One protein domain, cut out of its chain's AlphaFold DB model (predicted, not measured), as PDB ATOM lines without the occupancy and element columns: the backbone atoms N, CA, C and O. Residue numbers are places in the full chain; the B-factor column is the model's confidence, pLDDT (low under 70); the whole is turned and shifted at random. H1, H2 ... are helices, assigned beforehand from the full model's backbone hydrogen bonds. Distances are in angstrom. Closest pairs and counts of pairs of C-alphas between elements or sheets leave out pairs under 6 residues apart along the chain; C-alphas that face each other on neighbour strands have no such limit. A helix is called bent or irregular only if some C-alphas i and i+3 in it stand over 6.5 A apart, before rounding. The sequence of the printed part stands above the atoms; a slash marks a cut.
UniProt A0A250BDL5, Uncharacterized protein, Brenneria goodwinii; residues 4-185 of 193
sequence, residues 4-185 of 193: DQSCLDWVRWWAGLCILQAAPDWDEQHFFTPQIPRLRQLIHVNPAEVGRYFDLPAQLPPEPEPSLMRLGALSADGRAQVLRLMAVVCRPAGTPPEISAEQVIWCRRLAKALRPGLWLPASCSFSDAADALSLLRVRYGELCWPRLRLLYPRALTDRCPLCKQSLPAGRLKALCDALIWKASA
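This is residues 4 to 185 of the 193 residues of an uncharacterized protein of Brenneria goodwinii (UniProt A0A250BDL5). This is an elongated body of mostly crossed helices, with H6 at one end and the short helices H2 and H3, loosely joined to the rest, at the other end; H5 packs on H6, and H5, H9 and H7a, the first arm of the bent helix H7, pack on one another, with H7a near the middle of the whole. Between these ends lie H1, H4 and the second arm H7b, which folds back from H7a, while little H8 packs on H7a. The printed part has 182 residues, with nine named helices, H1 to H9 in chain order, and no named strand; the class is all helix. It is compact, with a radius of gyration of the C-alphas of 16.8 A and spans of 50 by 32 by 31 A.

H1, residues 4 to 17, is close to but not clearly touching H2, residues 36 to 45, with the C-alphas of Gly 16 and Ile 43 closest at 6.3 A. H2 is likewise close to H3, residues 47 to 53, the closest C-alphas being Ile 43 and Val 50 at 6.2 A. H4, residues 66 to 73, touches H9, residues 169 to 184, closest at C-alphas 67 and 177, 6.1 A. H5, residues 76 to 90, touches H9 at a steep tilt of 47 degrees, opposite ways; the closest C-alphas are Gly 78 and Ala 183, 5.5 A. H5 touches H6, residues 101 to 114, with residues 85 to 90 alone, closest at C-alphas 89 and 107, 5.0 A. H7, residues 129 to 151, was assigned as one helix by its hydrogen bonds but is bent: C-alphas 139 and 142 are 9.3 A apart. Its arm H7a, residues 129 to 139, is about perpendicular to H5 at 89 degrees and touches it, closest at C-alphas 132 and 83, 5.5 A. H7a touches H8, residues 154 to 158, closest at C-alphas 130 and 156, 5.9 A. H7a only just touches H7b, residues 142 to 151, with 3 pairs of C-alphas within 8 A, closest at 137 and 145, 5.9 A. Every O i to N i+4 pair is within hydrogen-bond range in H1 to H6, H7a, H8 and H9; H7b has 2 of 6, beside 4 of 7 O i to N i+3 pairs.

H1 begins at C-alpha 4, (3.499, -37.957, -8.247), and is 17.8 A long; it is irregular, but only just, with C-alphas 14 and 17 at 6.7 A. H7b is irregular too, with C-alphas 143 and 146 at 7.2 A. H5 is 21.5 A long, H6 20.0 A and H9 22.1 A, ending at C-alpha 184, (1.857, -26.681, 11.447).

The C-alphas farthest apart, Val 45 and Lys 112, are 50.2 A apart. The printed part has no cut. The links H1 to H2, H3 to H4 and H6 to H7 are long. Mean pLDDT of the printed part is 88.6; residues 4, 29 to 36 and 93 to 95 are under 70.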
ATOM      1  N   ASP A   4       3.214 -36.521  -8.360       69.31
ATOM      2  CA  ASP A   4       3.499 -37.957  -8.247       69.31
ATOM      3  C   ASP A   4       4.086 -38.350  -6.885       69.31
ATOM      4  O   ASP A   4       3.727 -39.387  -6.323       69.31
ATOM      5  N   GLN A   5       4.943 -37.500  -6.304       73.44
ATOM      6  CA  GLN A   5       5.533 -37.749  -4.986       73.44
ATOM      7  C   GLN A   5       4.459 -37.717  -3.893       73.44
ATOM      8  O   GLN A   5       4.439 -38.576  -3.016       73.44
ATOM      9  N   SER A   6       3.517 -36.773  -3.980       81.12
ATOM     10  CA  SER A   6       2.404 -36.677  -3.033       81.12
ATOM     11  C   SER A   6       1.449 -37.872  -3.125       81.12
ATOM     12  O   SER A   6       0.960 -38.333  -2.094       81.12
ATOM     13  N   CYS A   7       1.224 -38.416  -4.327       87.06
ATOM     14  CA  CYS A   7       0.430 -39.633  -4.506       87.06
ATOM     15  C   CYS A   7       1.126 -40.864  -3.904       87.06
ATOM     16  O   CYS A   7       0.496 -41.647  -3.194       87.06
ATOM     17  N   LEU A   8       2.434 -41.018  -4.128       90.19
ATOM     18  CA  LEU A   8       3.205 -42.120  -3.553       90.19
ATOM     19  C   LEU A   8       3.265 -42.049  -2.020       90.19
ATOM     20  O   LEU A   8       3.116 -43.074  -1.350       90.19
ATOM     21  N   ASP A   9       3.456 -40.856  -1.458       91.06
ATOM     22  CA  ASP A   9       3.482 -40.655  -0.007       91.06
ATOM     23  C   ASP A   9       2.125 -40.988   0.629       91.06
ATOM     24  O   ASP A   9       2.082 -41.630   1.680       91.06
ATOM     25  N   TRP A  10       1.020 -40.644  -0.043       92.56
ATOM     26  CA  TRP A  10      -0.327 -41.043   0.369       92.56
ATOM     27  C   TRP A  10      -0.501 -42.563   0.394       92.56
ATOM     28  O   TRP A  10      -0.935 -43.116   1.405       92.56
ATOM     29  N   VAL A  11      -0.101 -43.258  -0.675       92.31
ATOM     30  CA  VAL A  11      -0.198 -44.726  -0.749       92.31
ATOM     31  C   VAL A  11       0.647 -45.387   0.338       92.31
ATOM     32  O   VAL A  11       0.178 -46.309   1.004       92.31
ATOM     33  N   ARG A  12       1.873 -44.908   0.574       90.88
ATOM     34  CA  ARG A  12       2.745 -45.425   1.642       90.88
ATOM     35  C   ARG A  12       2.139 -45.211   3.026       90.88
ATOM     36  O   ARG A  12       2.151 -46.124   3.854       90.88
ATOM     37  N   TRP A  13       1.590 -44.023   3.273       92.06
ATOM     38  CA  TRP A  13       0.897 -43.723   4.521       92.06
ATOM     39  C   TRP A  13      -0.302 -44.644   4.739       92.06
ATOM     40  O   TRP A  13      -0.403 -45.284   5.788       92.06
ATOM     41  N   TRP A  14      -1.137 -44.803   3.711       92.12
ATOM     42  CA  TRP A  14      -2.305 -45.677   3.722       92.12
ATOM     43  C   TRP A  14      -1.965 -47.155   3.937       92.12
ATOM     44  O   TRP A  14      -2.648 -47.845   4.698       92.12
ATOM     45  N   ALA A  15      -0.927 -47.647   3.263       88.88
ATOM     46  CA  ALA A  15      -0.542 -49.054   3.288       88.88
ATOM     47  C   ALA A  15       0.067 -49.483   4.627       88.88
ATOM     48  O   ALA A  15      -0.010 -50.658   4.974       88.88
ATOM     49  N   GLY A  16       0.660 -48.557   5.388       85.75
ATOM     50  CA  GLY A  16       1.215 -48.934   6.683       85.75
ATOM     51  C   GLY A  16       1.931 -47.862   7.491       85.75
ATOM     52  O   GLY A  16       2.056 -48.040   8.700       85.75
ATOM     53  N   LEU A  17       2.378 -46.736   6.912       88.12
ATOM     54  CA  LEU A  17       3.069 -45.733   7.744       88.12
ATOM     55  C   LEU A  17       2.137 -45.073   8.772       88.12
ATOM     56  O   LEU A  17       2.628 -44.626   9.802       88.12
ATOM     57  N   CYS A  18       0.817 -45.061   8.550       89.81
ATOM     58  CA  CYS A  18      -0.151 -44.611   9.557       89.81
ATOM     59  C   CYS A  18      -0.091 -45.430  10.861       89.81
ATOM     60  O   CYS A  18      -0.238 -44.859  11.937       89.81
ATOM     61  N   ILE A  19       0.210 -46.733  10.787       90.81
ATOM     62  CA  ILE A  19       0.358 -47.609  11.962       90.81
ATOM     63  C   ILE A  19       1.567 -47.189  12.803       90.81
ATOM     64  O   ILE A  19       1.507 -47.183  14.026       90.81
ATOM     65  N   LEU A  20       2.654 -46.757  12.159       87.81
ATOM     66  CA  LEU A  20       3.844 -46.255  12.859       87.81
ATOM     67  C   LEU A  20       3.595 -44.934  13.600       87.81
ATOM     68  O   LEU A  20       4.433 -44.510  14.391       87.81
ATOM     69  N   GLN A  21       2.489 -44.256  13.294       89.75
ATOM     70  CA  GLN A  21       2.077 -43.001  13.917       89.75
ATOM     71  C   GLN A  21       0.986 -43.204  14.971       89.75
ATOM     72  O   GLN A  21       0.498 -42.202  15.510       89.75
ATOM     73  N   ALA A  22       0.600 -44.461  15.226       90.62
ATOM     74  CA  ALA A  22      -0.415 -44.802  16.204       90.62
ATOM     75  C   ALA A  22      -0.035 -44.262  17.588       90.62
ATOM     76  O   ALA A  22       1.140 -44.278  17.967       90.62
ATOM     77  N   ALA A  23      -1.015 -43.758  18.337       88.50
ATOM     78  CA  ALA A  23      -0.773 -43.364  19.718       88.50
ATOM     79  C   ALA A  23      -0.332 -44.590  20.557       88.50
ATOM     80  O   ALA A  23      -0.733 -45.714  20.252       88.50
ATOM     81  N   PRO A  24       0.496 -44.410  21.604       85.56
ATOM     82  CA  PRO A  24       1.072 -45.541  22.340       85.56
ATOM     83  C   PRO A  24       0.044 -46.493  22.966       85.56
ATOM     84  O   PRO A  24       0.314 -47.678  23.111       85.56
ATOM     85  N   ASP A  25      -1.146 -45.996  23.304       88.12
ATOM     86  CA  ASP A  25      -2.227 -46.776  23.917       88.12
ATOM     87  C   ASP A  25      -2.953 -47.720  22.940       88.12
ATOM     88  O   ASP A  25      -3.791 -48.511  23.364       88.12
ATOM     89  N   TRP A  26      -2.614 -47.682  21.648       88.44
ATOM     90  CA  TRP A  26      -3.039 -48.696  20.680       88.44
ATOM     91  C   TRP A  26      -2.241 -49.998  20.778       88.44
ATOM     92  O   TRP A  26      -2.703 -51.025  20.292       88.44
ATOM     93  N   ASP A  27      -1.053 -49.962  21.380       83.38
ATOM     94  CA  ASP A  27      -0.179 -51.120  21.568       83.38
ATOM     95  C   ASP A  27      -0.299 -51.643  23.007       83.38
ATOM     96  O   ASP A  27       0.638 -51.576  23.800       83.38
ATOM     97  N   GLU A  28      -1.486 -52.147  23.364       70.69
ATOM     98  CA  GLU A  28      -1.860 -52.519  24.745       70.69
ATOM     99  C   GLU A  28      -0.888 -53.504  25.413       70.69
ATOM    100  O   GLU A  28      -0.737 -53.513  26.634       70.69
ATOM    101  N   GLN A  29      -0.215 -54.336  24.617       68.69
ATOM    102  CA  GLN A  29       0.720 -55.355  25.093       68.69
ATOM    103  C   GLN A  29       2.190 -54.969  24.890       68.69
ATOM    104  O   GLN A  29       3.063 -55.802  25.124       68.69
ATOM    105  N   HIS A  30       2.475 -53.733  24.458       68.94
ATOM    106  CA  HIS A  30       3.811 -53.302  24.027       68.94
ATOM    107  C   HIS A  30       4.427 -54.275  23.008       68.94
ATOM    108  O   HIS A  30       5.637 -54.510  22.978       68.94
ATOM    109  N   PHE A  31       3.586 -54.896  22.182       66.75
ATOM    110  CA  PHE A  31       4.010 -55.868  21.188       66.75
ATOM    111  C   PHE A  31       4.907 -55.203  20.135       66.75
ATOM    112  O   PHE A  31       5.790 -55.841  19.557       66.75
ATOM    113  N   PHE A  32       4.713 -53.902  19.911       67.56
ATOM    114  CA  PHE A  32       5.410 -53.125  18.895       67.56
ATOM    115  C   PHE A  32       6.389 -52.088  19.464       67.56
ATOM    116  O   PHE A  32       7.308 -51.658  18.757       67.56
ATOM    117  N   THR A  33       6.267 -51.730  20.740       62.47
ATOM    118  CA  THR A  33       7.135 -50.762  21.427       62.47
ATOM    119  C   THR A  33       8.158 -51.499  22.302       62.47
ATOM    120  O   THR A  33       7.736 -52.239  23.184       62.47
ATOM    121  N   PRO A  34       9.496 -51.354  22.121       54.81
ATOM    122  CA  PRO A  34      10.255 -50.305  21.414       54.81
ATOM    123  C   PRO A  34      10.823 -50.721  20.034       54.81
ATOM    124  O   PRO A  34      11.864 -50.229  19.597       54.81
ATOM    125  N   GLN A  35      10.184 -51.645  19.317       67.31
ATOM    126  CA  GLN A  35      10.772 -52.325  18.156       67.31
ATOM    127  C   GLN A  35      10.312 -51.730  16.814       67.31
ATOM    128  O   GLN A  35       9.933 -52.468  15.908       67.31
ATOM    129  N   ILE A  36      10.385 -50.402  16.639       68.06
ATOM    130  CA  ILE A  36       9.932 -49.712  15.408       68.06
ATOM    131  C   ILE A  36      10.505 -50.339  14.116       68.06
ATOM    132  O   ILE A  36       9.734 -50.545  13.174       68.06
ATOM    133  N   PRO A  37      11.806 -50.700  14.020       72.56
ATOM    134  CA  PRO A  37      12.329 -51.385  12.832       72.56
ATOM    135  C   PRO A  37      11.664 -52.745  12.572       72.56
ATOM    136  O   PRO A  37      11.388 -53.083  11.421       72.56
ATOM    137  N   ARG A  38      11.343 -53.497  13.632       75.69
ATOM    138  CA  ARG A  38      10.650 -54.787  13.537       75.69
ATOM    139  C   ARG A  38       9.175 -54.609  13.187       75.69
ATOM    140  O   ARG A  38       8.667 -55.374  12.377       75.69
ATOM    141  N   LEU A  39       8.510 -53.581  13.717       80.06
ATOM    142  CA  LEU A  39       7.143 -53.224  13.326       80.06
ATOM    143  C   LEU A  39       7.086 -52.871  11.832       80.06
ATOM    144  O   LEU A  39       6.210 -53.362  11.129       80.06
ATOM    145  N   ARG A  40       8.050 -52.096  11.313       83.25
ATOM    146  CA  ARG A  40       8.151 -51.820   9.867       83.25
ATOM    147  C   ARG A  40       8.271 -53.102   9.051       83.25
ATOM    148  O   ARG A  40       7.534 -53.281   8.088       83.25
ATOM    149  N   GLN A  41       9.174 -53.999   9.443       83.62
ATOM    150  CA  GLN A  41       9.320 -55.296   8.781       83.62
ATOM    151  C   GLN A  41       8.028 -56.115   8.851       83.62
ATOM    152  O   GLN A  41       7.617 -56.686   7.848       83.62
ATOM    153  N   LEU A  42       7.353 -56.131   9.999       82.81
ATOM    154  CA  LEU A  42       6.117 -56.880  10.180       82.81
ATOM    155  C   LEU A  42       4.969 -56.327   9.331       82.81
ATOM    156  O   LEU A  42       4.245 -57.114   8.735       82.81
ATOM    157  N   ILE A  43       4.835 -55.003   9.217       86.81
ATOM    158  CA  ILE A  43       3.880 -54.358   8.303       86.81
ATOM    159  C   ILE A  43       4.134 -54.811   6.860       86.81
ATOM    160  O   ILE A  43       3.188 -55.071   6.125       86.81
ATOM    161  N   HIS A  44       5.402 -54.930   6.452       84.62
ATOM    162  CA  HIS A  44       5.757 -55.375   5.104       84.62
ATOM    163  C   HIS A  44       5.517 -56.871   4.868       84.62
ATOM    164  O   HIS A  44       5.060 -57.242   3.792       84.62
ATOM    165  N   VAL A  45       5.833 -57.724   5.845       86.50
ATOM    166  CA  VAL A  45       5.743 -59.188   5.704       86.50
ATOM    167  C   VAL A  45       4.317 -59.691   5.933       86.50
ATOM    168  O   VAL A  45       3.860 -60.573   5.215       86.50
ATOM    169  N   ASN A  46       3.600 -59.113   6.901       86.94
ATOM    170  CA  ASN A  46       2.278 -59.554   7.343       86.94
ATOM    171  C   ASN A  46       1.261 -58.391   7.395       86.94
ATOM    172  O   ASN A  46       0.652 -58.155   8.444       86.94
ATOM    173  N   PRO A  47       1.028 -57.658   6.287       85.12
ATOM    174  CA  PRO A  47       0.154 -56.480   6.283       85.12
ATOM    175  C   PRO A  47      -1.288 -56.795   6.704       85.12
ATOM    176  O   PRO A  47      -1.924 -55.977   7.363       85.12
ATOM    177  N   ALA A  48      -1.801 -57.983   6.365       87.19
ATOM    178  CA  ALA A  48      -3.157 -58.401   6.720       87.19
ATOM    179  C   ALA A  48      -3.328 -58.607   8.234       87.19
ATOM    180  O   ALA A  48      -4.303 -58.134   8.813       87.19
ATOM    181  N   GLU A  49      -2.361 -59.259   8.881       87.50
ATOM    182  CA  GLU A  49      -2.408 -59.540  10.320       87.50
ATOM    183  C   GLU A  49      -2.239 -58.270  11.148       87.50
ATOM    184  O   GLU A  49      -2.982 -58.048  12.104       87.50
ATOM    185  N   VAL A  50      -1.311 -57.395  10.745       88.00
ATOM    186  CA  VAL A  50      -1.157 -56.083  11.382       88.00
ATOM    187  C   VAL A  50      -2.406 -55.232  11.151       88.00
ATOM    188  O   VAL A  50      -2.908 -54.616  12.085       88.00
ATOM    189  N   GLY A  51      -2.961 -55.237   9.936       90.12
ATOM    190  CA  GLY A  51      -4.220 -54.556   9.641       90.12
ATOM    191  C   GLY A  51      -5.353 -55.030  10.549       90.12
ATOM    192  O   GLY A  51      -6.026 -54.205  11.154       90.12
ATOM    193  N   ARG A  52      -5.506 -56.345  10.725       89.94
ATOM    194  CA  ARG A  52      -6.509 -56.950  11.612       89.94
ATOM    195  C   ARG A  52      -6.315 -56.557  13.078       89.94
ATOM    196  O   ARG A  52      -7.305 -56.314  13.752       89.94
ATOM    197  N   TYR A  53      -5.073 -56.465  13.562       89.50
ATOM    198  CA  TYR A  53      -4.783 -56.001  14.925       89.50
ATOM    199  C   TYR A  53      -5.277 -54.565  15.170       89.50
ATOM    200  O   TYR A  53      -5.835 -54.273  16.221       89.50
ATOM    201  N   PHE A  54      -5.106 -53.679  14.187       90.19
ATOM    202  CA  PHE A  54      -5.535 -52.278  14.261       90.19
ATOM    203  C   PHE A  54      -6.931 -52.030  13.652       90.19
ATOM    204  O   PHE A  54      -7.240 -50.891  13.296       90.19
ATOM    205  N   ASP A  55      -7.758 -53.067  13.471       92.00
ATOM    206  CA  ASP A  55      -9.057 -53.045  12.768       92.00
ATOM    207  C   ASP A  55      -9.063 -52.212  11.468       92.00
ATOM    208  O   ASP A  55      -9.987 -51.442  11.180       92.00
ATOM    209  N   LEU A  56      -7.994 -52.312  10.679       93.12
ATOM    210  CA  LEU A  56      -7.864 -51.617   9.408       93.12
ATOM    211  C   LEU A  56      -8.472 -52.460   8.283       93.12
ATOM    212  O   LEU A  56      -7.981 -53.556   8.005       93.12
ATOM    213  N   PRO A  57      -9.489 -51.947   7.566       91.62
ATOM    214  CA  PRO A  57     -10.046 -52.655   6.427       91.62
ATOM    215  C   PRO A  57      -9.023 -52.748   5.289       91.62
ATOM    216  O   PRO A  57      -8.327 -51.774   4.956       91.62
ATOM    217  N   ALA A  58      -8.974 -53.927   4.666       88.50
ATOM    218  CA  ALA A  58      -8.221 -54.185   3.446       88.50
ATOM    219  C   ALA A  58      -8.963 -53.566   2.252       88.50
ATOM    220  O   ALA A  58      -9.811 -54.193   1.625       88.50
ATOM    221  N   GLN A  59      -8.670 -52.297   1.974       90.19
ATOM    222  CA  GLN A  59      -9.317 -51.529   0.914       90.19
ATOM    223  C   GLN A  59      -8.311 -50.597   0.225       90.19
ATOM    224  O   GLN A  59      -7.306 -50.190   0.824       90.19
ATOM    225  N   LEU A  60      -8.594 -50.249  -1.030       89.69
ATOM    226  CA  LEU A  60      -7.768 -49.325  -1.804       89.69
ATOM    227  C   LEU A  60      -7.800 -47.910  -1.195       89.69
ATOM    228  O   LEU A  60      -8.830 -47.509  -0.643       89.69
ATOM    229  N   PRO A  61      -6.689 -47.151  -1.276       92.00
ATOM    230  CA  PRO A  61      -6.682 -45.760  -0.852       92.00
ATOM    231  C   PRO A  61      -7.660 -44.936  -1.704       92.00
ATOM    232  O   PRO A  61      -7.668 -45.098  -2.927       92.00
ATOM    233  N   PRO A  62      -8.455 -44.035  -1.101       92.69
ATOM    234  CA  PRO A  62      -9.182 -43.025  -1.861       92.69
ATOM    235  C   PRO A  62      -8.231 -42.013  -2.498       92.69
ATOM    236  O   PRO A  62      -7.010 -42.096  -2.347       92.69
ATOM    237  N   GLU A  63      -8.808 -41.027  -3.183       91.00
ATOM    238  CA  GLU A  63      -8.061 -39.877  -3.679       91.00
ATOM    239  C   GLU A  63      -7.252 -39.212  -2.542       91.00
ATOM    240  O   GLU A  63      -7.774 -39.058  -1.429       91.00
ATOM    241  N   PRO A  64      -5.977 -38.848  -2.779       90.00
ATOM    242  CA  PRO A  64      -5.145 -38.210  -1.768       90.00
ATOM    243  C   PRO A  64      -5.784 -36.928  -1.231       90.00
ATOM    244  O   PRO A  64      -6.084 -36.008  -1.988       90.00
ATOM    245  N   GLU A  65      -5.911 -36.826   0.091       89.75
ATOM    246  CA  GLU A  65      -6.397 -35.615   0.754       89.75
ATOM    247  C   GLU A  65      -5.211 -34.848   1.376       89.75
ATOM    248  O   GLU A  65      -4.668 -35.264   2.409       89.75
ATOM    249  N   PRO A  66      -4.782 -33.705   0.799       90.75
ATOM    250  CA  PRO A  66      -3.564 -33.018   1.232       90.75
ATOM    251  C   PRO A  66      -3.607 -32.516   2.679       90.75
ATOM    252  O   PRO A  66      -2.567 -32.388   3.327       90.75
ATOM    253  N   SER A  67      -4.786 -32.179   3.208       93.25
ATOM    254  CA  SER A  67      -4.916 -31.766   4.608       93.25
ATOM    255  C   SER A  67      -4.793 -32.938   5.577       93.25
ATOM    256  O   SER A  67      -4.170 -32.769   6.623       93.25
ATOM    257  N   LEU A  68      -5.265 -34.133   5.207       94.25
ATOM    258  CA  LEU A  68      -5.062 -35.344   6.003       94.25
ATOM    259  C   LEU A  68      -3.581 -35.725   6.064       94.25
ATOM    260  O   LEU A  68      -3.071 -36.030   7.138       94.25
ATOM    261  N   MET A  69      -2.868 -35.623   4.939       92.94
ATOM    262  CA  MET A  69      -1.417 -35.839   4.907       92.94
ATOM    263  C   MET A  69      -0.666 -34.853   5.805       92.94
ATOM    264  O   MET A  69       0.205 -35.256   6.576       92.94
ATOM    265  N   ARG A  70      -1.036 -33.565   5.770       93.94
ATOM    266  CA  ARG A  70      -0.466 -32.559   6.681       93.94
ATOM    267  C   ARG A  70      -0.779 -32.869   8.143       93.94
ATOM    268  O   ARG A  70       0.114 -32.768   8.972       93.94
ATOM    269  N   LEU A  71      -2.005 -33.293   8.454       95.31
ATOM    270  CA  LEU A  71      -2.394 -33.708   9.803       95.31
ATOM    271  C   LEU A  71      -1.566 -34.909  10.293       95.31
ATOM    272  O   LEU A  71      -1.102 -34.901  11.429       95.31
ATOM    273  N   GLY A  72      -1.345 -35.910   9.437       92.44
ATOM    274  CA  GLY A  72      -0.510 -37.075   9.747       92.44
ATOM    275  C   GLY A  72       0.971 -36.739   9.945       92.44
ATOM    276  O   GLY A  72       1.660 -37.429  10.692       92.44
ATOM    277  N   ALA A  73       1.467 -35.667   9.322       92.12
ATOM    278  CA  ALA A  73       2.843 -35.199   9.488       92.12
ATOM    279  C   ALA A  73       3.083 -34.423  10.800       92.12
ATOM    280  O   ALA A  73       4.236 -34.239  11.190       92.12
ATOM    281  N   LEU A  74       2.026 -33.974  11.486       93.31
ATOM    282  CA  LEU A  74       2.149 -33.305  12.783       93.31
ATOM    283  C   LEU A  74       2.605 -34.280  13.877       93.31
ATOM    284  O   LEU A  74       2.236 -35.460  13.880       93.31
ATOM    285  N   SER A  75       3.346 -33.754  14.858       92.69
ATOM    286  CA  SER A  75       3.626 -34.450  16.118       92.69
ATOM    287  C   SER A  75       2.332 -34.733  16.894       92.69
ATOM    288  O   SER A  75       1.293 -34.122  16.631       92.69
ATOM    289  N   ALA A  76       2.387 -35.631  17.882       91.31
ATOM    290  CA  ALA A  76       1.242 -35.909  18.752       91.31
ATOM    291  C   ALA A  76       0.686 -34.624  19.399       91.31
ATOM    292  O   ALA A  76      -0.526 -34.395  19.365       91.31
ATOM    293  N   ASP A  77       1.566 -33.734  19.871       92.06
ATOM    294  CA  ASP A  77       1.180 -32.439  20.442       92.06
ATOM    295  C   ASP A  77       0.530 -31.513  19.415       92.06
ATOM    296  O   ASP A  77      -0.479 -30.874  19.717       92.06
ATOM    297  N   GLY A  78       1.044 -31.478  18.181       94.56
ATOM    298  CA  GLY A  78       0.444 -30.714  17.088       94.56
ATOM    299  C   GLY A  78      -0.959 -31.215  16.734       94.56
ATOM    300  O   GLY A  78      -1.880 -30.421  16.541       94.56
ATOM    301  N   ARG A  79      -1.171 -32.536  16.721       95.81
ATOM    302  CA  ARG A  79      -2.497 -33.135  16.490       95.81
ATOM    303  C   ARG A  79      -3.464 -32.850  17.638       95.81
ATOM    304  O   ARG A  79      -4.629 -32.542  17.382       95.81
ATOM    305  N   ALA A  80      -2.992 -32.887  18.883       94.06
ATOM    306  CA  ALA A  80      -3.777 -32.475  20.045       94.06
ATOM    307  C   ALA A  80      -4.122 -30.974  19.994       94.06
ATOM    308  O   ALA A  80      -5.253 -30.585  20.297       94.06
ATOM    309  N   GLN A  81      -3.190 -30.135  19.532       94.62
ATOM    310  CA  GLN A  81      -3.404 -28.702  19.342       94.62
ATOM    311  C   GLN A  81      -4.515 -28.420  18.325       94.62
ATOM    312  O   GLN A  81      -5.345 -27.549  18.574       94.62
ATOM    313  N   VAL A  82      -4.599 -29.180  17.225       96.75
ATOM    314  CA  VAL A  82      -5.716 -29.070  16.264       96.75
ATOM    315  C   VAL A  82      -7.067 -29.253  16.962       96.75
ATOM    316  O   VAL A  82      -7.976 -28.455  16.733       96.75
ATOM    317  N   LEU A  83      -7.200 -30.255  17.841       95.38
ATOM    318  CA  LEU A  83      -8.445 -30.502  18.578       95.38
ATOM    319  C   LEU A  83      -8.766 -29.369  19.563       95.38
ATOM    320  O   LEU A  83      -9.907 -28.907  19.609       95.38
ATOM    321  N   ARG A  84      -7.767 -28.870  20.304       93.81
ATOM    322  CA  ARG A  84      -7.951 -27.739  21.232       93.81
ATOM    323  C   ARG A  84      -8.368 -26.463  20.502       93.81
ATOM    324  O   ARG A  84      -9.335 -25.816  20.898       93.81
ATOM    325  N   LEU A  85      -7.687 -26.116  19.408       94.94
ATOM    326  CA  LEU A  85      -8.037 -24.949  18.595       94.94
ATOM    327  C   LEU A  85      -9.451 -25.087  18.009       94.94
ATOM    328  O   LEU A  85     -10.209 -24.118  18.010       94.94
ATOM    329  N   MET A  86      -9.835 -26.290  17.565       95.19
ATOM    330  CA  MET A  86     -11.193 -26.562  17.091       95.19
ATOM    331  C   MET A  86     -12.237 -26.283  18.172       95.19
ATOM    332  O   MET A  86     -13.222 -25.598  17.893       95.19
ATOM    333  N   ALA A  87     -12.003 -26.757  19.399       92.69
ATOM    334  CA  ALA A  87     -12.887 -26.505  20.531       92.69
ATOM    335  C   ALA A  87     -13.037 -25.000  20.809       92.69
ATOM    336  O   ALA A  87     -14.160 -24.522  20.932       92.69
ATOM    337  N   VAL A  88     -11.944 -24.224  20.791       92.94
ATOM    338  CA  VAL A  88     -12.000 -22.762  21.000       92.94
ATOM    339  C   VAL A  88     -12.777 -22.045  19.891       92.94
ATOM    340  O   VAL A  88     -13.542 -21.123  20.173       92.94
ATOM    341  N   VAL A  89     -12.605 -22.449  18.628       93.69
ATOM    342  CA  VAL A  89     -13.347 -21.862  17.497       93.69
ATOM    343  C   VAL A  89     -14.840 -22.168  17.603       93.69
ATOM    344  O   VAL A  89     -15.667 -21.285  17.370       93.69
ATOM    345  N   CYS A  90     -15.191 -23.406  17.949       91.25
ATOM    346  CA  CYS A  90     -16.578 -23.860  17.990       91.25
ATOM    347  C   CYS A  90     -17.311 -23.415  19.263       91.25
ATOM    348  O   CYS A  90     -18.506 -23.128  19.209       91.25
ATOM    349  N   ARG A  91     -16.592 -23.287  20.386       86.62
ATOM    350  CA  ARG A  91     -17.106 -22.816  21.673       86.62
ATOM    351  C   ARG A  91     -16.072 -21.936  22.402       86.62
ATOM    352  O   ARG A  91     -15.300 -22.419  23.225       86.62
ATOM    353  N   PRO A  92     -16.116 -20.606  22.210       73.06
ATOM    354  CA  PRO A  92     -15.147 -19.681  22.814       73.06
ATOM    355  C   PRO A  92     -15.217 -19.552  24.347       73.06
ATOM    356  O   PRO A  92     -14.344 -18.923  24.942       73.06
ATOM    357  N   ALA A  93     -16.263 -20.089  24.986       65.88
ATOM    358  CA  ALA A  93     -16.565 -19.880  26.406       65.88
ATOM    359  C   ALA A  93     -15.707 -20.712  27.384       65.88
ATOM    360  O   ALA A  93     -15.845 -20.543  28.589       65.88
ATOM    361  N   GLY A  94     -14.826 -21.586  26.888       63.97
ATOM    362  CA  GLY A  94     -13.927 -22.398  27.712       63.97
ATOM    363  C   GLY A  94     -12.575 -22.544  27.033       63.97
ATOM    364  O   GLY A  94     -12.315 -23.553  26.390       63.97
ATOM    365  N   THR A  95     -11.744 -21.500  27.108       69.81
ATOM    366  CA  THR A  95     -10.399 -21.543  26.519       69.81
ATOM    367  C   THR A  95      -9.517 -22.479  27.354       69.81
ATOM    368  O   THR A  95      -9.353 -22.210  28.545       69.81
ATOM    369  N   PRO A  96      -8.951 -23.550  26.768       74.69
ATOM    370  CA  PRO A  96      -7.994 -24.403  27.462       74.69
ATOM    371  C   PRO A  96      -6.753 -23.596  27.872       74.69
ATOM    372  O   PRO A  96      -6.339 -22.717  27.109       74.69
ATOM    373  N   PRO A  97      -6.140 -23.875  29.035       72.81
ATOM    374  CA  PRO A  97      -4.976 -23.128  29.515       72.81
ATOM    375  C   PRO A  97      -3.763 -23.227  28.577       72.81
ATOM    376  O   PRO A  97      -2.897 -22.360  28.606       72.81
ATOM    377  N   GLU A  98      -3.712 -24.241  27.711       82.12
ATOM    378  CA  GLU A  98      -2.635 -24.471  26.745       82.12
ATOM    379  C   GLU A  98      -2.749 -23.609  25.473       82.12
ATOM    380  O   GLU A  98      -1.915 -23.722  24.577       82.12
ATOM    381  N   ILE A  99      -3.788 -22.772  25.349       84.81
ATOM    382  CA  ILE A  99      -3.990 -21.887  24.195       84.81
ATOM    383  C   ILE A  99      -3.523 -20.469  24.525       84.81
ATOM    384  O   ILE A  99      -4.047 -19.815  25.428       84.81
ATOM    385  N   SER A 100      -2.575 -19.953  23.741       88.19
ATOM    386  CA  SER A 100      -2.044 -18.602  23.936       88.19
ATOM    387  C   SER A 100      -3.082 -17.518  23.619       88.19
ATOM    388  O   SER A 100      -4.000 -17.710  22.817       88.19
ATOM    389  N   ALA A 101      -2.925 -16.323  24.197       87.38
ATOM    390  CA  ALA A 101      -3.838 -15.203  23.949       87.38
ATOM    391  C   ALA A 101      -3.940 -14.834  22.453       87.38
ATOM    392  O   ALA A 101      -5.023 -14.510  21.956       87.38
ATOM    393  N   GLU A 102      -2.836 -14.935  21.711       89.81
ATOM    394  CA  GLU A 102      -2.816 -14.708  20.265       89.81
ATOM    395  C   GLU A 102      -3.646 -15.762  19.517       89.81
ATOM    396  O   GLU A 102      -4.469 -15.425  18.660       89.81
ATOM    397  N   GLN A 103      -3.494 -17.038  19.886       91.00
ATOM    398  CA  GLN A 103      -4.291 -18.126  19.326       91.00
ATOM    399  C   GLN A 103      -5.782 -17.931  19.628       91.00
ATOM    400  O   GLN A 103      -6.603 -18.123  18.734       91.00
ATOM    401  N   VAL A 104      -6.153 -17.458  20.824       91.38
ATOM    402  CA  VAL A 104      -7.550 -17.109  21.148       91.38
ATOM    403  C   VAL A 104      -8.087 -16.027  20.211       91.38
ATOM    404  O   VAL A 104      -9.195 -16.157  19.684       91.38
ATOM    405  N   ILE A 105      -7.325 -14.954  19.981       92.38
ATOM    406  CA  ILE A 105      -7.728 -13.868  19.073       92.38
ATOM    407  C   ILE A 105      -7.909 -14.406  17.651       92.38
ATOM    408  O   ILE A 105      -8.914 -14.104  16.999       92.38
ATOM    409  N   TRP A 106      -6.971 -15.229  17.180       94.50
ATOM    410  CA  TRP A 106      -7.051 -15.873  15.874       94.50
ATOM    411  C   TRP A 106      -8.286 -16.784  15.763       94.50
ATOM    412  O   TRP A 106      -9.072 -16.633  14.824       94.50
ATOM    413  N   CYS A 107      -8.541 -17.634  16.762       94.44
ATOM    414  CA  CYS A 107      -9.716 -18.506  16.815       94.44
ATOM    415  C   CYS A 107     -11.022 -17.704  16.802       94.44
ATOM    416  O   CYS A 107     -11.956 -18.068  16.093       94.44
ATOM    417  N   ARG A 108     -11.096 -16.574  17.519       93.12
ATOM    418  CA  ARG A 108     -12.274 -15.686  17.497       93.12
ATOM    419  C   ARG A 108     -12.518 -15.085  16.116       93.12
ATOM    420  O   ARG A 108     -13.670 -14.982  15.695       93.12
ATOM    421  N   ARG A 109     -11.462 -14.681  15.402       95.25
ATOM    422  CA  ARG A 109     -11.577 -14.182  14.018       95.25
ATOM    423  C   ARG A 109     -12.090 -15.283  13.091       95.25
ATOM    424  O   ARG A 109     -13.032 -15.043  12.337       95.25
ATOM    425  N   LEU A 110     -11.544 -16.492  13.214       95.38
ATOM    426  CA  LEU A 110     -11.986 -17.646  12.436       95.38
ATOM    427  C   LEU A 110     -13.446 -18.023  12.741       95.38
ATOM    428  O   LEU A 110     -14.236 -18.226  11.820       95.38
ATOM    429  N   ALA A 111     -13.842 -18.024  14.016       93.81
ATOM    430  CA  ALA A 111     -15.214 -18.284  14.445       93.81
ATOM    431  C   ALA A 111     -16.202 -17.254  13.875       93.81
ATOM    432  O   ALA A 111     -17.278 -17.624  13.412       93.81
ATOM    433  N   LYS A 112     -15.838 -15.965  13.835       93.75
ATOM    434  CA  LYS A 112     -16.673 -14.920  13.213       93.75
ATOM    435  C   LYS A 112     -16.868 -15.139  11.710       93.75
ATOM    436  O   LYS A 112     -17.964 -14.886  11.208       93.75
ATOM    437  N   ALA A 113     -15.834 -15.607  11.010       94.75
ATOM    438  CA  ALA A 113     -15.883 -15.866   9.572       94.75
ATOM    439  C   ALA A 113     -16.694 -17.127   9.232       94.75
ATOM    440  O   ALA A 113     -17.561 -17.093   8.363       94.75
ATOM    441  N   LEU A 114     -16.447 -18.233   9.940       94.19
ATOM    442  CA  LEU A 114     -17.072 -19.530   9.651       94.19
ATOM    443  C   LEU A 114     -18.432 -19.726  10.331       94.19
ATOM    444  O   LEU A 114     -19.195 -20.602   9.918       94.19
ATOM    445  N   ARG A 115     -18.730 -18.931  11.366       93.19
ATOM    446  CA  ARG A 115     -19.956 -18.970  12.181       93.19
ATOM    447  C   ARG A 115     -20.363 -20.401  12.571       93.19
ATOM    448  O   ARG A 115     -21.457 -20.829  12.205       93.19
ATOM    449  N   PRO A 116     -19.501 -21.144  13.296       91.06
ATOM    450  CA  PRO A 116     -19.751 -22.538  13.673       91.06
ATOM    451  C   PRO A 116     -21.108 -22.747  14.357       91.06
ATOM    452  O   PRO A 116     -21.808 -23.705  14.046       91.06
ATOM    453  N   GLY A 117     -21.557 -21.791  15.177       89.31
ATOM    454  CA  GLY A 117     -22.865 -21.851  15.838       89.31
ATOM    455  C   GLY A 117     -24.095 -21.869  14.912       89.31
ATOM    456  O   GLY A 117     -25.188 -22.111  15.400       89.31
ATOM    457  N   LEU A 118     -23.952 -21.623  13.602       90.56
ATOM    458  CA  LEU A 118     -25.065 -21.697  12.639       90.56
ATOM    459  C   LEU A 118     -25.222 -23.064  11.968       90.56
ATOM    460  O   LEU A 118     -26.182 -23.266  11.230       90.56
ATOM    461  N   TRP A 119     -24.252 -23.962  12.122       92.38
ATOM    462  CA  TRP A 119     -24.244 -25.234  11.395       92.38
ATOM    463  C   TRP A 119     -23.726 -26.416  12.206       92.38
ATOM    464  O   TRP A 119     -23.841 -27.551  11.749       92.38
ATOM    465  N   LEU A 120     -23.156 -26.178  13.387       90.81
ATOM    466  CA  LEU A 120     -22.814 -27.256  14.295       90.81
ATOM    467  C   LEU A 120     -24.068 -27.819  14.972       90.81
ATOM    468  O   LEU A 120     -24.948 -27.051  15.367       90.81
ATOM    469  N   PRO A 121     -24.130 -29.145  15.164       86.06
ATOM    470  CA  PRO A 121     -25.170 -29.775  15.959       86.06
ATOM    471  C   PRO A 121     -25.175 -29.244  17.392       86.06
ATOM    472  O   PRO A 121     -24.119 -29.123  18.011       86.06
ATOM    473  N   ALA A 122     -26.361 -29.041  17.968       82.94
ATOM    474  CA  ALA A 122     -26.499 -28.664  19.380       82.94
ATOM    475  C   ALA A 122     -25.929 -29.721  20.350       82.94
ATOM    476  O   ALA A 122     -25.615 -29.405  21.494       82.94
ATOM    477  N   SER A 123     -25.777 -30.969  19.891       81.94
ATOM    478  CA  SER A 123     -25.151 -32.055  20.651       81.94
ATOM    479  C   SER A 123     -23.639 -31.889  20.824       81.94
ATOM    480  O   SER A 123     -23.081 -32.495  21.730       81.94
ATOM    481  N   CYS A 124     -22.970 -31.101  19.975       84.19
ATOM    482  CA  CYS A 124     -21.535 -30.850  20.080       84.19
ATOM    483  C   CYS A 124     -21.293 -29.745  21.111       84.19
ATOM    484  O   CYS A 124     -21.342 -28.553  20.801       84.19
ATOM    485  N   SER A 125     -21.054 -30.146  22.357       83.75
ATOM    486  CA  SER A 125     -20.831 -29.212  23.456       83.75
ATOM    487  C   SER A 125     -19.368 -28.758  23.528       83.75
ATOM    488  O   SER A 125     -19.092 -27.723  24.132       83.75
ATOM    489  N   PHE A 126     -18.439 -29.501  22.921       86.31
ATOM    490  CA  PHE A 126     -16.990 -29.304  23.020       86.31
ATOM    491  C   PHE A 126     -16.481 -29.300  24.468       86.31
ATOM    492  O   PHE A 126     -15.472 -28.665  24.768       86.31
ATOM    493  N   SER A 127     -17.173 -29.997  25.377       81.38
ATOM    494  CA  SER A 127     -16.664 -30.279  26.725       81.38
ATOM    495  C   SER A 127     -15.645 -31.423  26.741       81.38
ATOM    496  O   SER A 127     -14.862 -31.523  27.678       81.38
ATOM    497  N   ASP A 128     -15.660 -32.279  25.715       84.19
ATOM    498  CA  ASP A 128     -14.678 -33.338  25.472       84.19
ATOM    499  C   ASP A 128     -14.044 -33.111  24.086       84.19
ATOM    500  O   ASP A 128     -14.713 -32.709  23.130       84.19
ATOM    501  N   ALA A 129     -12.748 -33.398  23.957       89.75
ATOM    502  CA  ALA A 129     -12.037 -33.391  22.680       89.75
ATOM    503  C   ALA A 129     -12.621 -34.403  21.672       89.75
ATOM    504  O   ALA A 129     -12.386 -34.275  20.467       89.75
ATOM    505  N   ALA A 130     -13.410 -35.376  22.142       92.31
ATOM    506  CA  ALA A 130     -14.132 -36.334  21.309       92.31
ATOM    507  C   ALA A 130     -15.075 -35.653  20.297       92.31
ATOM    508  O   ALA A 130     -15.203 -36.133  19.168       92.31
ATOM    509  N   ASP A 131     -15.666 -34.505  20.652       92.06
ATOM    510  CA  ASP A 131     -16.521 -33.721  19.748       92.06
ATOM    511  C   ASP A 131     -15.717 -33.134  18.581       92.06
ATOM    512  O   ASP A 131     -16.127 -33.216  17.422       92.06
ATOM    513  N   ALA A 132     -14.530 -32.589  18.867       93.69
ATOM    514  CA  ALA A 132     -13.623 -32.088  17.838       93.69
ATOM    515  C   ALA A 132     -13.125 -33.224  16.928       93.69
ATOM    516  O   ALA A 132     -13.068 -33.078  15.705       93.69
ATOM    517  N   LEU A 133     -12.823 -34.389  17.506       95.75
ATOM    518  CA  LEU A 133     -12.441 -35.568  16.735       95.75
ATOM    519  C   LEU A 133     -13.590 -36.064  15.839       95.75
ATOM    520  O   LEU A 133     -13.348 -36.456  14.698       95.75
ATOM    521  N   SER A 134     -14.840 -35.969  16.303       94.44
ATOM    522  CA  SER A 134     -16.024 -36.301  15.503       94.44
ATOM    523  C   SER A 134     -16.134 -35.418  14.259       94.44
ATOM    524  O   SER A 134     -16.392 -35.919  13.166       94.44
ATOM    525  N   LEU A 135     -15.839 -34.118  14.369       94.75
ATOM    526  CA  LEU A 135     -15.803 -33.231  13.202       94.75
ATOM    527  C   LEU A 135     -14.716 -33.616  12.191       94.75
ATOM    528  O   LEU A 135     -14.962 -33.559  10.985       94.75
ATOM    529  N   LEU A 136     -13.533 -34.046  12.652       95.88
ATOM    530  CA  LEU A 136     -12.498 -34.578  11.758       95.88
ATOM    531  C   LEU A 136     -12.960 -35.872  11.075       95.88
ATOM    532  O   LEU A 136     -12.745 -36.036   9.874       95.88
ATOM    533  N   ARG A 137     -13.642 -36.762  11.804       95.31
ATOM    534  CA  ARG A 137     -14.241 -37.976  11.239       95.31
ATOM    535  C   ARG A 137     -15.254 -37.642  10.143       95.31
ATOM    536  O   ARG A 137     -15.168 -38.223   9.068       95.31
ATOM    537  N   VAL A 138     -16.134 -36.658  10.349       94.81
ATOM    538  CA  VAL A 138     -17.057 -36.196   9.292       94.81
ATOM    539  C   VAL A 138     -16.295 -35.613   8.101       94.81
ATOM    540  O   VAL A 138     -16.641 -35.896   6.957       94.81
ATOM    541  N   ARG A 139     -15.244 -34.819   8.344       94.50
ATOM    542  CA  ARG A 139     -14.456 -34.170   7.282       94.50
ATOM    543  C   ARG A 139     -13.789 -35.171   6.340       94.50
ATOM    544  O   ARG A 139     -13.723 -34.910   5.138       94.50
ATOM    545  N   TYR A 140     -13.227 -36.244   6.886       94.25
ATOM    546  CA  TYR A 140     -12.452 -37.222   6.115       94.25
ATOM    547  C   TYR A 140     -13.247 -38.484   5.765       94.25
ATOM    548  O   TYR A 140     -12.824 -39.257   4.908       94.25
ATOM    549  N   GLY A 141     -14.408 -38.669   6.389       93.06
ATOM    550  CA  GLY A 141     -15.328 -39.766   6.135       93.06
ATOM    551  C   GLY A 141     -14.892 -41.099   6.741       93.06
ATOM    552  O   GLY A 141     -13.755 -41.302   7.175       93.06
ATOM    553  N   GLU A 142     -15.826 -42.049   6.721       91.94
ATOM    554  CA  GLU A 142     -15.645 -43.393   7.284       91.94
ATOM    555  C   GLU A 142     -14.567 -44.208   6.570       91.94
ATOM    556  O   GLU A 142     -13.952 -45.084   7.170       91.94
ATOM    557  N   LEU A 143     -14.283 -43.894   5.305       93.38
ATOM    558  CA  LEU A 143     -13.239 -44.575   4.548       93.38
ATOM    559  C   LEU A 143     -11.847 -44.305   5.142       93.38
ATOM    560  O   LEU A 143     -11.036 -45.221   5.274       93.38
ATOM    561  N   CYS A 144     -11.582 -43.058   5.543       94.38
ATOM    562  CA  CYS A 144     -10.308 -42.643   6.133       94.38
ATOM    563  C   CYS A 144     -10.267 -42.828   7.659       94.38
ATOM    564  O   CYS A 144      -9.179 -42.887   8.237       94.38
ATOM    565  N   TRP A 145     -11.429 -42.929   8.313       95.06
ATOM    566  CA  TRP A 145     -11.552 -42.978   9.771       95.06
ATOM    567  C   TRP A 145     -10.677 -44.044  10.459       95.06
ATOM    568  O   TRP A 145      -9.959 -43.667  11.389       95.06
ATOM    569  N   PRO A 146     -10.628 -45.321  10.016       94.88
ATOM    570  CA  PRO A 146      -9.836 -46.354  10.687       94.88
ATOM    571  C   PRO A 146      -8.348 -46.024  10.811       94.88
ATOM    572  O   PRO A 146      -7.716 -46.450  11.771       94.88
ATOM    573  N   ARG A 147      -7.799 -45.248   9.869       94.94
ATOM    574  CA  ARG A 147      -6.393 -44.812   9.864       94.94
ATOM    575  C   ARG A 147      -6.210 -43.477  10.579       94.94
ATOM    576  O   ARG A 147      -5.246 -43.309  11.317       94.94
ATOM    577  N   LEU A 148      -7.150 -42.546  10.404       95.62
ATOM    578  CA  LEU A 148      -7.157 -41.260  11.106       95.62
ATOM    579  C   LEU A 148      -7.203 -41.440  12.627       95.62
ATOM    580  O   LEU A 148      -6.470 -40.756  13.337       95.62
ATOM    581  N   ARG A 149      -8.039 -42.357  13.131       96.00
ATOM    582  CA  ARG A 149      -8.192 -42.588  14.576       96.00
ATOM    583  C   ARG A 149      -6.885 -43.023  15.243       96.00
ATOM    584  O   ARG A 149      -6.650 -42.627  16.375       96.00
ATOM    585  N   LEU A 150      -6.010 -43.748  14.533       95.25
ATOM    586  CA  LEU A 150      -4.719 -44.195  15.071       95.25
ATOM    587  C   LEU A 150      -3.852 -43.013  15.511       95.25
ATOM    588  O   LEU A 150      -3.110 -43.112  16.478       95.25
ATOM    589  N   LEU A 151      -3.981 -41.864  14.847       95.06
ATOM    590  CA  LEU A 151      -3.199 -40.669  15.160       95.06
ATOM    591  C   LEU A 151      -3.498 -40.072  16.548       95.06
ATOM    592  O   LEU A 151      -2.757 -39.186  16.995       95.06
ATOM    593  N   TYR A 152      -4.569 -40.531  17.198       95.94
ATOM    594  CA  TYR A 152      -5.080 -40.056  18.477       95.94
ATOM    595  C   TYR A 152      -5.138 -41.193  19.503       95.94
ATOM    596  O   TYR A 152      -5.226 -42.353  19.106       95.94
ATOM    597  N   PRO A 153      -5.126 -40.884  20.814       94.25
ATOM    598  CA  PRO A 153      -5.267 -41.899  21.852       94.25
ATOM    599  C   PRO A 153      -6.527 -42.746  21.664       94.25
ATOM    600  O   PRO A 153      -7.617 -42.193  21.467       94.25
ATOM    601  N   ARG A 154      -6.400 -44.070  21.763       92.81
ATOM    602  CA  ARG A 154      -7.507 -45.030  21.663       92.81
ATOM    603  C   ARG A 154      -8.669 -44.636  22.572       92.81
ATOM    604  O   ARG A 154      -9.799 -44.521  22.095       92.81
ATOM    605  N   ALA A 155      -8.378 -44.276  23.823       92.25
ATOM    606  CA  ALA A 155      -9.396 -43.861  24.790       92.25
ATOM    607  C   ALA A 155     -10.248 -42.674  24.297       92.25
ATOM    608  O   ALA A 155     -11.443 -42.603  24.580       92.25
ATOM    609  N   LEU A 156      -9.650 -41.731  23.562       94.00
ATOM    610  CA  LEU A 156     -10.370 -40.606  22.960       94.00
ATOM    611  C   LEU A 156     -11.230 -41.060  21.773       94.00
ATOM    612  O   LEU A 156     -12.352 -40.585  21.601       94.00
ATOM    613  N   THR A 157     -10.711 -41.977  20.957       93.81
ATOM    614  CA  THR A 157     -11.410 -42.483  19.768       93.81
ATOM    615  C   THR A 157     -12.622 -43.337  20.118       93.81
ATOM    616  O   THR A 157     -13.634 -43.235  19.429       93.81
ATOM    617  N   ASP A 158     -12.572 -44.083  21.224       92.00
ATOM    618  CA  ASP A 158     -13.689 -44.900  21.715       92.00
ATOM    619  C   ASP A 158     -14.872 -44.039  22.180       92.00
ATOM    620  O   ASP A 158     -16.031 -44.435  22.059       92.00
ATOM    621  N   ARG A 159     -14.593 -42.823  22.664       91.81
ATOM    622  CA  ARG A 159     -15.620 -41.833  23.021       91.81
ATOM    623  C   ARG A 159     -16.075 -40.981  21.838       91.81
ATOM    624  O   ARG A 159     -16.994 -40.184  21.999       91.81
ATOM    625  N   CYS A 160     -15.441 -41.103  20.670       91.00
ATOM    626  CA  CYS A 160     -15.748 -40.272  19.512       91.00
ATOM    627  C   CYS A 160     -17.153 -40.590  18.976       91.00
ATOM    628  O   CYS A 160     -17.372 -41.679  18.430       91.00
ATOM    629  N   PRO A 161     -18.118 -39.657  19.076       84.75
ATOM    630  CA  PRO A 161     -19.470 -39.922  18.620       84.75
ATOM    631  C   PRO A 161     -19.510 -40.014  17.094       84.75
ATOM    632  O   PRO A 161     -18.851 -39.251  16.380       84.75
ATOM    633  N   LEU A 162     -20.347 -40.912  16.572       81.38
ATOM    634  CA  LEU A 162     -20.703 -40.894  15.160       81.38
ATOM    635  C   LEU A 162     -21.654 -39.716  14.910       81.38
ATOM    636  O   LEU A 162     -22.814 -39.744  15.330       81.38
ATOM    637  N   CYS A 163     -21.179 -38.684  14.215       79.56
ATOM    638  CA  CYS A 163     -22.031 -37.572  13.819       79.56
ATOM    639  C   CYS A 163     -22.928 -38.007  12.651       79.56
ATOM    640  O   CYS A 163     -22.468 -38.195  11.529       79.56
ATOM    641  N   LYS A 164     -24.225 -38.181  12.925       76.25
ATOM    642  CA  LYS A 164     -25.226 -38.585  11.920       76.25
ATOM    643  C   LYS A 164     -25.807 -37.408  11.129       76.25
ATOM    644  O   LYS A 164     -26.629 -37.613  10.243       76.25
ATOM    645  N   GLN A 165     -25.436 -36.177  11.481       79.44
ATOM    646  CA  GLN A 165     -25.964 -34.968  10.855       79.44
ATOM    647  C   GLN A 165     -25.089 -34.553   9.675       79.44
ATOM    648  O   GLN A 165     -23.864 -34.621   9.740       79.44
ATOM    649  N   SER A 166     -25.727 -34.094   8.601       84.94
ATOM    650  CA  SER A 166     -25.010 -33.533   7.459       84.94
ATOM    651  C   SER A 166     -24.453 -32.157   7.828       84.94
ATOM    652  O   SER A 166     -25.205 -31.260   8.208       84.94
ATOM    653  N   LEU A 167     -23.132 -31.997   7.729       91.12
ATOM    654  CA  LEU A 167     -22.444 -30.730   7.968       91.12
ATOM    655  C   LEU A 167     -22.080 -30.058   6.637       91.12
ATOM    656  O   LEU A 167     -21.789 -30.747   5.657       91.12
ATOM    657  N   PRO A 168     -22.029 -28.715   6.576       94.00
ATOM    658  CA  PRO A 168     -21.634 -28.005   5.364       94.00
ATOM    659  C   PRO A 168     -20.164 -28.282   5.021       94.00
ATOM    660  O   PRO A 168     -19.254 -27.674   5.592       94.00
ATOM    661  N   ALA A 169     -19.941 -29.161   4.039       92.25
ATOM    662  CA  ALA A 169     -18.621 -29.662   3.653       92.25
ATOM    663  C   ALA A 169     -17.592 -28.544   3.409       92.25
ATOM    664  O   ALA A 169     -16.471 -28.622   3.904       92.25
ATOM    665  N   GLY A 170     -17.981 -27.462   2.723       94.94
ATOM    666  CA  GLY A 170     -17.087 -26.330   2.452       94.94
ATOM    667  C   GLY A 170     -16.608 -25.602   3.714       94.94
ATOM    668  O   GLY A 170     -15.427 -25.277   3.829       94.94
ATOM    669  N   ARG A 171     -17.496 -25.389   4.697       95.94
ATOM    670  CA  ARG A 171     -17.136 -24.722   5.963       95.94
ATOM    671  C   ARG A 171     -16.325 -25.636   6.867       95.94
ATOM    672  O   ARG A 171     -15.353 -25.179   7.460       95.94
ATOM    673  N   LEU A 172     -16.693 -26.916   6.935       95.62
ATOM    674  CA  LEU A 172     -15.943 -27.910   7.695       95.62
ATOM    675  C   LEU A 172     -14.532 -28.088   7.122       95.62
ATOM    676  O   LEU A 172     -13.558 -28.091   7.869       95.62
ATOM    677  N   LYS A 173     -14.400 -28.137   5.791       95.94
ATOM    678  CA  LYS A 173     -13.101 -28.149   5.114       95.94
ATOM    679  C   LYS A 173     -12.273 -26.915   5.459       95.94
ATOM    680  O   LYS A 173     -11.134 -27.071   5.884       95.94
ATOM    681  N   ALA A 174     -12.844 -25.718   5.322       96.75
ATOM    682  CA  ALA A 174     -12.150 -24.475   5.650       96.75
ATOM    683  C   ALA A 174     -11.702 -24.427   7.122       96.75
ATOM    684  O   ALA A 174     -10.588 -23.990   7.405       96.75
ATOM    685  N   LEU A 175     -12.536 -24.920   8.047       97.19
ATOM    686  CA  LEU A 175     -12.193 -25.047   9.461       97.19
ATOM    687  C   LEU A 175     -10.980 -25.964   9.656       97.19
ATOM    688  O   LEU A 175      -9.970 -25.529  10.201       97.19
ATOM    689  N   CYS A 176     -11.059 -27.214   9.194       96.81
ATOM    690  CA  CYS A 176      -9.986 -28.192   9.372       96.81
ATOM    691  C   CYS A 176      -8.674 -27.727   8.725       96.81
ATOM    692  O   CYS A 176      -7.628 -27.785   9.368       96.81
ATOM    693  N   ASP A 177      -8.728 -27.209   7.495       96.56
ATOM    694  CA  ASP A 177      -7.542 -26.744   6.769       96.56
ATOM    695  C   ASP A 177      -6.846 -25.584   7.504       96.56
ATOM    696  O   ASP A 177      -5.616 -25.570   7.598       96.56
ATOM    697  N   ALA A 178      -7.616 -24.638   8.060       96.94
ATOM    698  CA  ALA A 178      -7.082 -23.508   8.818       96.94
ATOM    699  C   ALA A 178      -6.435 -23.947  10.139       96.94
ATOM    700  O   ALA A 178      -5.361 -23.459  10.495       96.94
ATOM    701  N   LEU A 179      -7.066 -24.878  10.858       96.81
ATOM    702  CA  LEU A 179      -6.555 -25.397  12.129       96.81
ATOM    703  C   LEU A 179      -5.269 -26.203  11.935       96.81
ATOM    704  O   LEU A 179      -4.302 -25.997  12.665       96.81
ATOM    705  N   ILE A 180      -5.236 -27.072  10.920       96.56
ATOM    706  CA  ILE A 180      -4.045 -27.852  10.564       96.56
ATOM    707  C   ILE A 180      -2.910 -26.912  10.169       96.56
ATOM    708  O   ILE A 180      -1.785 -27.094  10.626       96.56
ATOM    709  N   TRP A 181      -3.192 -25.872   9.377       94.88
ATOM    710  CA  TRP A 181      -2.193 -24.858   9.041       94.88
ATOM    711  C   TRP A 181      -1.648 -24.145  10.287       94.88
ATOM    712  O   TRP A 181      -0.431 -24.077  10.446       94.88
ATOM    713  N   LYS A 182      -2.511 -23.681  11.204       94.62
ATOM    714  CA  LYS A 182      -2.068 -22.976  12.423       94.62
ATOM    715  C   LYS A 182      -1.244 -23.885  13.340       94.62
ATOM    716  O   LYS A 182      -0.279 -23.407  13.917       94.62
ATOM    717  N   ALA A 183      -1.578 -25.175  13.433       93.25
ATOM    718  CA  ALA A 183      -0.811 -26.161  14.203       93.25
ATOM    719  C   ALA A 183       0.503 -26.596  13.523       93.25
ATOM    720  O   ALA A 183       1.391 -27.112  14.192       93.25
ATOM    721  N   SER A 184       0.627 -26.399  12.205       89.12
ATOM    722  CA  SER A 184       1.857 -26.681  11.447       89.12
ATOM    723  C   SER A 184       2.850 -25.516  11.474       89.12
ATOM    724  O   SER A 184       4.013 -25.696  11.117       89.12
ATOM    725  N   ALA A 185       2.392 -24.309  11.816       83.00
ATOM    726  CA  ALA A 185       3.241 -23.130  11.842       83.00
ATOM    727  C   ALA A 185       4.192 -23.198  13.052       83.00
ATOM    728  O   ALA A 185       3.717 -23.405  14.170       83.00
TER     729      ALA A 185